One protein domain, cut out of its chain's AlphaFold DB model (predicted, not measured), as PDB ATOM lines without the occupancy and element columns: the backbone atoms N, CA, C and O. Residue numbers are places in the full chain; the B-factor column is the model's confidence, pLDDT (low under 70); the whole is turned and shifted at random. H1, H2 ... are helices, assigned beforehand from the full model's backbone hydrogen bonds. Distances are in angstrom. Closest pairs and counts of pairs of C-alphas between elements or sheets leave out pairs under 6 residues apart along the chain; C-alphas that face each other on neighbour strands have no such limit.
ATOM      1  N   THR A  66      56.657  18.923 -42.942       92.50
ATOM      2  CA  THR A  66      55.645  19.717 -43.650       92.50
ATOM      3  C   THR A  66      55.230  20.928 -42.819       92.50
ATOM      4  O   THR A  66      55.295  20.901 -41.587       92.50
ATOM      5  N   ALA A  67      54.798  21.992 -43.497       91.44
ATOM      6  CA  ALA A  67      54.238  23.164 -42.836       91.44
ATOM      7  C   ALA A  67      52.939  22.803 -42.085       91.44
ATOM      8  O   ALA A  67      52.215  21.898 -42.512       91.44
ATOM      9  N   PRO A  68      52.633  23.480 -40.964       91.50
ATOM     10  CA  PRO A  68      51.362  23.294 -40.276       91.50
ATOM     11  C   PRO A  68      50.190  23.791 -41.131       91.50
ATOM     12  O   PRO A  68      50.325  24.765 -41.872       91.50
ATOM     13  N   ALA A  69      49.028  23.155 -40.977       92.31
ATOM     14  CA  ALA A  69      47.796  23.603 -41.616       92.31
ATOM     15  C   ALA A  69      47.355  24.965 -41.056       92.31
ATOM     16  O   ALA A  69      47.409  25.200 -39.843       92.31
ATOM     17  N   ARG A  70      46.910  25.855 -41.944       93.44
ATOM     18  CA  ARG A  70      46.463  27.212 -41.617       93.44
ATOM     19  C   ARG A  70      45.010  27.406 -42.026       93.44
ATOM     20  O   ARG A  70      44.547  26.824 -43.001       93.44
ATOM     21  N   CYS A  71      44.314  28.236 -41.264       94.00
ATOM     22  CA  CYS A  71      42.987  28.738 -41.583       94.00
ATOM     23  C   CYS A  71      43.041  29.587 -42.855       94.00
ATOM     24  O   CYS A  71      43.878  30.483 -42.940       94.00
ATOM     25  N   TRP A  72      42.124  29.354 -43.796       90.81
ATOM     26  CA  TRP A  72      42.056  30.127 -45.042       90.81
ATOM     27  C   TRP A  72      41.777  31.621 -44.813       90.81
ATOM     28  O   TRP A  72      42.487  32.460 -45.349       90.81
ATOM     29  N   MET A  73      40.785  31.963 -43.980       92.00
ATOM     30  CA  MET A  73      40.393  33.367 -43.762       92.00
ATOM     31  C   MET A  73      41.301  34.100 -42.772       92.00
ATOM     32  O   MET A  73      41.609  35.270 -42.936       92.00
ATOM     33  N   CYS A  74      41.697  33.405 -41.710       91.81
ATOM     34  CA  CYS A  74      42.294  34.016 -40.530       91.81
ATOM     35  C   CYS A  74      43.788  33.723 -40.363       91.81
ATOM     36  O   CYS A  74      44.422  34.257 -39.460       91.81
ATOM     37  N   GLY A  75      44.353  32.808 -41.157       90.62
ATOM     38  CA  GLY A  75      45.761  32.412 -41.066       90.62
ATOM     39  C   GLY A  75      46.154  31.659 -39.788       90.62
ATOM     40  O   GLY A  75      47.270  31.150 -39.703       90.62
ATOM     41  N   THR A  76      45.253  31.527 -38.805       92.00
ATOM     42  CA  THR A  76      45.525  30.822 -37.545       92.00
ATOM     43  C   THR A  76      45.892  29.364 -37.794       92.00
ATOM     44  O   THR A  76      45.305  28.706 -38.657       92.00
ATOM     45  N   LEU A  77      46.799  28.826 -36.983       92.25
ATOM     46  CA  LEU A  77      47.177  27.417 -37.041       92.25
ATOM     47  C   LEU A  77      45.986  26.523 -36.673       92.25
ATOM     48  O   LEU A  77      45.334  26.727 -35.649       92.25
ATOM     49  N   LEU A  78      45.700  25.526 -37.509       90.75
ATOM     50  CA  LEU A  78      44.619  24.577 -37.261       90.75
ATOM     51  C   LEU A  78      45.109  23.437 -36.366       90.75
ATOM     52  O   LEU A  78      45.997  22.668 -36.739       90.75
ATOM     53  N   ALA A  79      44.500  23.322 -35.187       86.38
ATOM     54  CA  ALA A  79      44.686  22.181 -34.302       86.38
ATOM     55  C   ALA A  79      43.934  20.947 -34.837       86.38
ATOM     56  O   ALA A  79      42.869  21.067 -35.445       86.38
ATOM     57  N   GLY A  80      44.497  19.758 -34.610       87.94
ATOM     58  CA  GLY A  80      43.884  18.480 -34.990       87.94
ATOM     59  C   GLY A  80      44.151  18.010 -36.425       87.94
ATOM     60  O   GLY A  80      43.692  16.931 -36.786       87.94
ATOM     61  N   VAL A  81      44.900  18.766 -37.237       91.12
ATOM     62  CA  VAL A  81      45.386  18.296 -38.546       91.12
ATOM     63  C   VAL A  81      46.832  17.800 -38.400       91.12
ATOM     64  O   VAL A  81      47.690  18.563 -37.939       91.12
ATOM     65  N   PRO A  82      47.138  16.544 -38.773       91.94
ATOM     66  CA  PRO A  82      48.472  15.982 -38.603       91.94
ATOM     67  C   PRO A  82      49.489  16.644 -39.541       91.94
ATOM     68  O   PRO A  82      49.236  16.868 -40.724       91.94
ATOM     69  N   ARG A  83      50.692  16.910 -39.022       92.31
ATOM     70  CA  ARG A  83      51.822  17.472 -39.785       92.31
ATOM     71  C   ARG A  83      52.619  16.360 -40.456       92.31
ATOM     72  O   ARG A  83      53.744  16.060 -40.065       92.31
ATOM     73  N   VAL A  84      52.008  15.724 -41.443       92.94
ATOM     74  CA  VAL A  84      52.623  14.629 -42.202       92.94
ATOM     75  C   VAL A  84      52.783  15.008 -43.667       92.94
ATOM     76  O   VAL A  84      52.266  16.026 -44.132       92.94
ATOM     77  N   ARG A  85      53.560  14.224 -44.410       92.56
ATOM     78  CA  ARG A  85      53.708  14.412 -45.859       92.56
ATOM     79  C   ARG A  85      52.442  13.976 -46.587       92.56
ATOM     80  O   ARG A  85      51.770  13.079 -46.091       92.56
ATOM     81  N   PRO A  86      52.148  14.503 -47.786       91.75
ATOM     82  CA  PRO A  86      50.946  14.117 -48.531       91.75
ATOM     83  C   PRO A  86      50.864  12.604 -48.798       91.75
ATOM     84  O   PRO A  86      49.794  12.016 -48.682       91.75
ATOM     85  N   SER A  87      52.001  11.947 -49.054       93.19
ATOM     86  CA  SER A  87      52.059  10.490 -49.240       93.19
ATOM     87  C   SER A  87      51.743   9.693 -47.972       93.19
ATOM     88  O   SER A  87      51.172   8.610 -48.051       93.19
ATOM     89  N   GLU A  88      52.102  10.212 -46.799       92.94
ATOM     90  CA  GLU A  88      51.767   9.607 -45.505       92.94
ATOM     91  C   GLU A  88      50.326   9.951 -45.107       92.94
ATOM     92  O   GLU A  88      49.609   9.088 -44.616       92.94
ATOM     93  N   LEU A  89      49.862  11.167 -45.411       92.56
ATOM     94  CA  LEU A  89      48.495  11.624 -45.166       92.56
ATOM     95  C   LEU A  89      47.460  10.750 -45.883       92.56
ATOM     96  O   LEU A  89      46.400  10.478 -45.324       92.56
ATOM     97  N   ALA A  90      47.781  10.276 -47.090       91.69
ATOM     98  CA  ALA A  90      46.932   9.358 -47.845       91.69
ATOM     99  C   ALA A  90      46.743   7.997 -47.147       91.69
ATOM    100  O   ALA A  90      45.685   7.387 -47.284       91.69
ATOM    101  N   ARG A  91      47.741   7.545 -46.373       94.75
ATOM    102  CA  ARG A  91      47.728   6.253 -45.663       94.75
ATOM    103  C   ARG A  91      46.976   6.309 -44.334       94.75
ATOM    104  O   ARG A  91      46.496   5.289 -43.860       94.75
ATOM    105  N   ILE A  92      46.884   7.489 -43.725       93.81
ATOM    106  CA  ILE A  92      46.203   7.694 -42.442       93.81
ATOM    107  C   ILE A  92      44.678   7.519 -42.623       93.81
ATOM    108  O   ILE A  92      44.129   7.920 -43.658       93.81
ATOM    109  N   PRO A  93      43.945   6.964 -41.638       94.12
ATOM    110  CA  PRO A  93      42.485   6.880 -41.691       94.12
ATOM    111  C   PRO A  93      41.819   8.259 -41.793       94.12
ATOM    112  O   PRO A  93      42.385   9.288 -41.421       94.12
ATOM    113  N   ARG A  94      40.587   8.305 -42.317       89.69
ATOM    114  CA  ARG A  94      39.857   9.573 -42.517       89.69
ATOM    115  C   ARG A  94      39.601  10.324 -41.206       89.69
ATOM    116  O   ARG A  94      39.660  11.550 -41.209       89.69
ATOM    117  N   SER A  95      39.368   9.599 -40.113       90.56
ATOM    118  CA  SER A  95      39.133  10.152 -38.773       90.56
ATOM    119  C   SER A  95      40.313  10.980 -38.262       90.56
ATOM    120  O   SER A  95      40.119  12.078 -37.757       90.56
ATOM    121  N   SER A  96      41.543  10.502 -38.455       90.94
ATOM    122  CA  SER A  96      42.753  11.194 -37.994       90.94
ATOM    123  C   SER A  96      43.253  12.269 -38.968       90.94
ATOM    124  O   SER A  96      44.167  13.019 -38.632       90.94
ATOM    125  N   ARG A  97      42.699  12.353 -40.187       91.12
ATOM    126  CA  ARG A  97      43.085  13.368 -41.184       91.12
ATOM    127  C   ARG A  97      42.460  14.732 -40.915       91.12
ATOM    128  O   ARG A  97      43.116  15.747 -41.148       91.12
ATOM    129  N   ARG A  98      41.192  14.766 -40.496       90.38
ATOM    130  CA  ARG A  98      40.432  16.009 -40.319       90.38
ATOM    131  C   ARG A  98      39.470  15.923 -39.131       90.38
ATOM    132  O   ARG A  98      38.883  14.867 -38.913       90.38
ATOM    133  N   PRO A  99      39.219  17.040 -38.432       91.56
ATOM    134  CA  PRO A  99      38.120  17.130 -37.477       91.56
ATOM    135  C   PRO A  99      36.757  16.907 -38.151       91.56
ATOM    136  O   PRO A  99      36.522  17.418 -39.248       91.56
ATOM    137  N   ASN A 100      35.839  16.206 -37.477       90.56
ATOM    138  CA  ASN A 100      34.509  15.873 -38.002       90.56
ATOM    139  C   ASN A 100      33.480  17.010 -37.822       90.56
ATOM    140  O   ASN A 100      32.457  16.846 -37.167       90.56
ATOM    141  N   ARG A 101      33.774  18.198 -38.356       90.12
ATOM    142  CA  ARG A 101      32.867  19.361 -38.343       90.12
ATOM    143  C   ARG A 101      32.747  19.972 -39.742       90.12
ATOM    144  O   ARG A 101      33.658  19.760 -40.551       90.12
ATOM    145  N   PRO A 102      31.712  20.784 -40.034       89.75
ATOM    146  CA  PRO A 102      31.650  21.527 -41.292       89.75
ATOM    147  C   PRO A 102      32.912  22.382 -41.491       89.75
ATOM    148  O   PRO A 102      33.385  23.053 -40.568       89.75
ATOM    149  N   TYR A 103      33.480  22.318 -42.701       90.75
ATOM    150  CA  TYR A 103      34.750  22.957 -43.093       90.75
ATOM    151  C   TYR A 103      35.979  22.558 -42.252       90.75
ATOM    152  O   TYR A 103      36.958  23.311 -42.161       90.75
ATOM    153  N   GLY A 104      35.951  21.374 -41.631       89.75
ATOM    154  CA  GLY A 104      37.076  20.826 -40.877       89.75
ATOM    155  C   GLY A 104      38.340  20.688 -41.731       89.75
ATOM    156  O   GLY A 104      38.309  20.111 -42.814       89.75
ATOM    157  N   GLY A 105      39.457  21.222 -41.229       89.06
ATOM    158  CA  GLY A 105      40.755  21.210 -41.915       89.06
ATOM    159  C   GLY A 105      41.054  22.447 -42.769       89.06
ATOM    160  O   GLY A 105      42.217  22.655 -43.097       89.06
ATOM    161  N   ASN A 106      40.056  23.301 -43.036       91.62
ATOM    162  CA  ASN A 106      40.221  24.513 -43.854       91.62
ATOM    163  C   ASN A 106      39.946  25.800 -43.064       91.62
ATOM    164  O   ASN A 106      40.690  26.776 -43.162       91.62
ATOM    165  N   LEU A 107      38.874  25.816 -42.266       93.44
ATOM    166  CA  LEU A 107      38.492  26.967 -41.441       93.44
ATOM    167  C   LEU A 107      38.758  26.680 -39.969       93.44
ATOM    168  O   LEU A 107      38.719  25.524 -39.556       93.44
ATOM    169  N   CYS A 108      38.983  27.706 -39.146       92.75
ATOM    170  CA  CYS A 108      39.003  27.561 -37.686       92.75
ATOM    171  C   CYS A 108      37.568  27.453 -37.124       92.75
ATOM    172  O   CYS A 108      36.589  27.565 -37.865       92.75
ATOM    173  N   SER A 109      37.419  27.185 -35.825       90.50
ATOM    174  CA  SER A 109      36.100  27.049 -35.181       90.50
ATOM    175  C   SER A 109      35.317  28.364 -35.139       90.50
ATOM    176  O   SER A 109      34.091  28.344 -35.198       90.50
ATOM    177  N   ARG A 110      36.013  29.503 -35.052       92.31
ATOM    178  CA  ARG A 110      35.410  30.843 -35.029       92.31
ATOM    179  C   ARG A 110      34.873  31.220 -36.411       92.31
ATOM    180  O   ARG A 110      33.680  31.460 -36.562       92.31
ATOM    181  N   CYS A 111      35.736  31.133 -37.421       93.69
ATOM    182  CA  CYS A 111      35.416  31.423 -38.815       93.69
ATOM    183  C   CYS A 111      34.308  30.527 -39.376       93.69
ATOM    184  O   CYS A 111      33.442  31.009 -40.095       93.69
ATOM    185  N   SER A 112      34.279  29.233 -39.025       94.12
ATOM    186  CA  SER A 112      33.189  28.364 -39.483       94.12
ATOM    187  C   SER A 112      31.832  28.781 -38.916       94.12
ATOM    188  O   SER A 112      30.835  28.672 -39.613       94.12
ATOM    189  N   ARG A 113      31.774  29.258 -37.664       93.75
ATOM    190  CA  ARG A 113      30.516  29.723 -37.055       93.75
ATOM    191  C   ARG A 113      30.020  31.006 -37.716       93.75
ATOM    192  O   ARG A 113      28.824  31.124 -37.938       93.75
ATOM    193  N   GLN A 114      30.921  31.941 -38.015       94.12
ATOM    194  CA  GLN A 114      30.587  33.176 -38.736       94.12
ATOM    195  C   GLN A 114      30.000  32.856 -40.111       94.12
ATOM    196  O   GLN A 114      28.873  33.241 -40.395       94.12
ATOM    197  N   LEU A 115      30.688  32.010 -40.875       94.62
ATOM    198  CA  LEU A 115      30.263  31.610 -42.213       94.62
ATOM    199  C   LEU A 115      28.929  30.844 -42.222       94.62
ATOM    200  O   LEU A 115      28.132  31.005 -43.139       94.62
ATOM    201  N   ILE A 116      28.649  30.031 -41.197       95.12
ATOM    202  CA  ILE A 116      27.333  29.388 -41.043       95.12
ATOM    203  C   ILE A 116      26.242  30.433 -40.774       95.12
ATOM    204  O   ILE A 116      25.175  30.357 -41.372       95.12
ATOM    205  N   LYS A 117      26.503  31.421 -39.905       95.19
ATOM    206  CA  LYS A 117      25.542  32.498 -39.611       95.19
ATOM    207  C   LYS A 117      25.259  33.367 -40.834       95.19
ATOM    208  O   LYS A 117      24.112  33.728 -41.050       95.19
ATOM    209  N   GLU A 118      26.286  33.700 -41.609       94.44
ATOM    210  CA  GLU A 118      26.159  34.478 -42.847       94.44
ATOM    211  C   GLU A 118      25.300  33.736 -43.872       94.44
ATOM    212  O   GLU A 118      24.345  34.301 -44.390       94.44
ATOM    213  N   ARG A 119      25.571  32.443 -44.090       94.06
ATOM    214  CA  ARG A 119      24.797  31.607 -45.020       94.06
ATOM    215  C   ARG A 119      23.353  31.379 -44.602       94.06
ATOM    216  O   ARG A 119      22.531  31.139 -45.465       94.06
ATOM    217  N   ALA A 120      23.063  31.385 -43.304       95.25
ATOM    218  CA  ALA A 120      21.706  31.192 -42.798       95.25
ATOM    219  C   ALA A 120      20.849  32.468 -42.864       95.25
ATOM    220  O   ALA A 120      19.638  32.385 -42.697       95.25
ATOM    221  N   ARG A 121      21.475  33.642 -43.017       93.81
ATOM    222  CA  ARG A 121      20.793  34.943 -43.119       93.81
ATOM    223  C   ARG A 121      20.569  35.395 -44.563       93.81
ATOM    224  O   ARG A 121      19.806  36.333 -44.762       93.81
ATOM    225  N   ALA A 122      21.294  34.795 -45.505       82.75
ATOM    226  CA  ALA A 122      21.123  34.980 -46.941       82.75
ATOM    227  C   ALA A 122      19.989  34.086 -47.450       82.75
ATOM    228  O   ALA A 122      19.278  34.541 -48.367       82.75
TER     229      ALA A 122
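Overview. This is residues 66 to 122 of the 122 residues of the protein "50S ribosomal protein L34e" of Hadesarchaea archaeon (UniProt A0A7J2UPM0). With little regular structure, this is a loose body of looped chain that includes the short helices H1 and H2, and from one end of it residues 117 to 122, of which 117 to 121 belong to helix H3, stick out free. The printed part has 57 residues with three named helices, in the order H1, H2, H3, and no named strand; the class is all helix, though named elements hold only 21 residues. The radius of gyration of the C-alphas is 12.8 A, and the elongated outline spans 40 by 21 by 14 A.

Arrangement. H3, residues 109 to 121, is apart from H2, residues 94 to 97, and from H1, residues 86 to 89. H1 and H2 are close but not clearly touching; their closest C-alphas, of Leu 89 and Arg 97, are 6.9 A apart. In H3, 8 of 9 O i to N i+4 pairs are within hydrogen-bond range; H1 and H2 are too short for such a pair.

Along the chain. H3 is 19.0 A long, from C-alpha 109 at (36.100, 27.049, -35.181) to C-alpha 121 at (20.793, 34.943, -43.119). H1, 4.9 A long, begins at C-alpha 86 (50.946, 14.117, -48.531), and H2 is 5.2 A long.

Size, cuts and confidence. The C-alphas of Ser 87 and Arg 121, the two farthest apart, are 40.2 A apart. The link from H2 to H3 is long, that from H1 to H2 tight. The printed part has no cut, and no printed residue is under 70 in pLDDT.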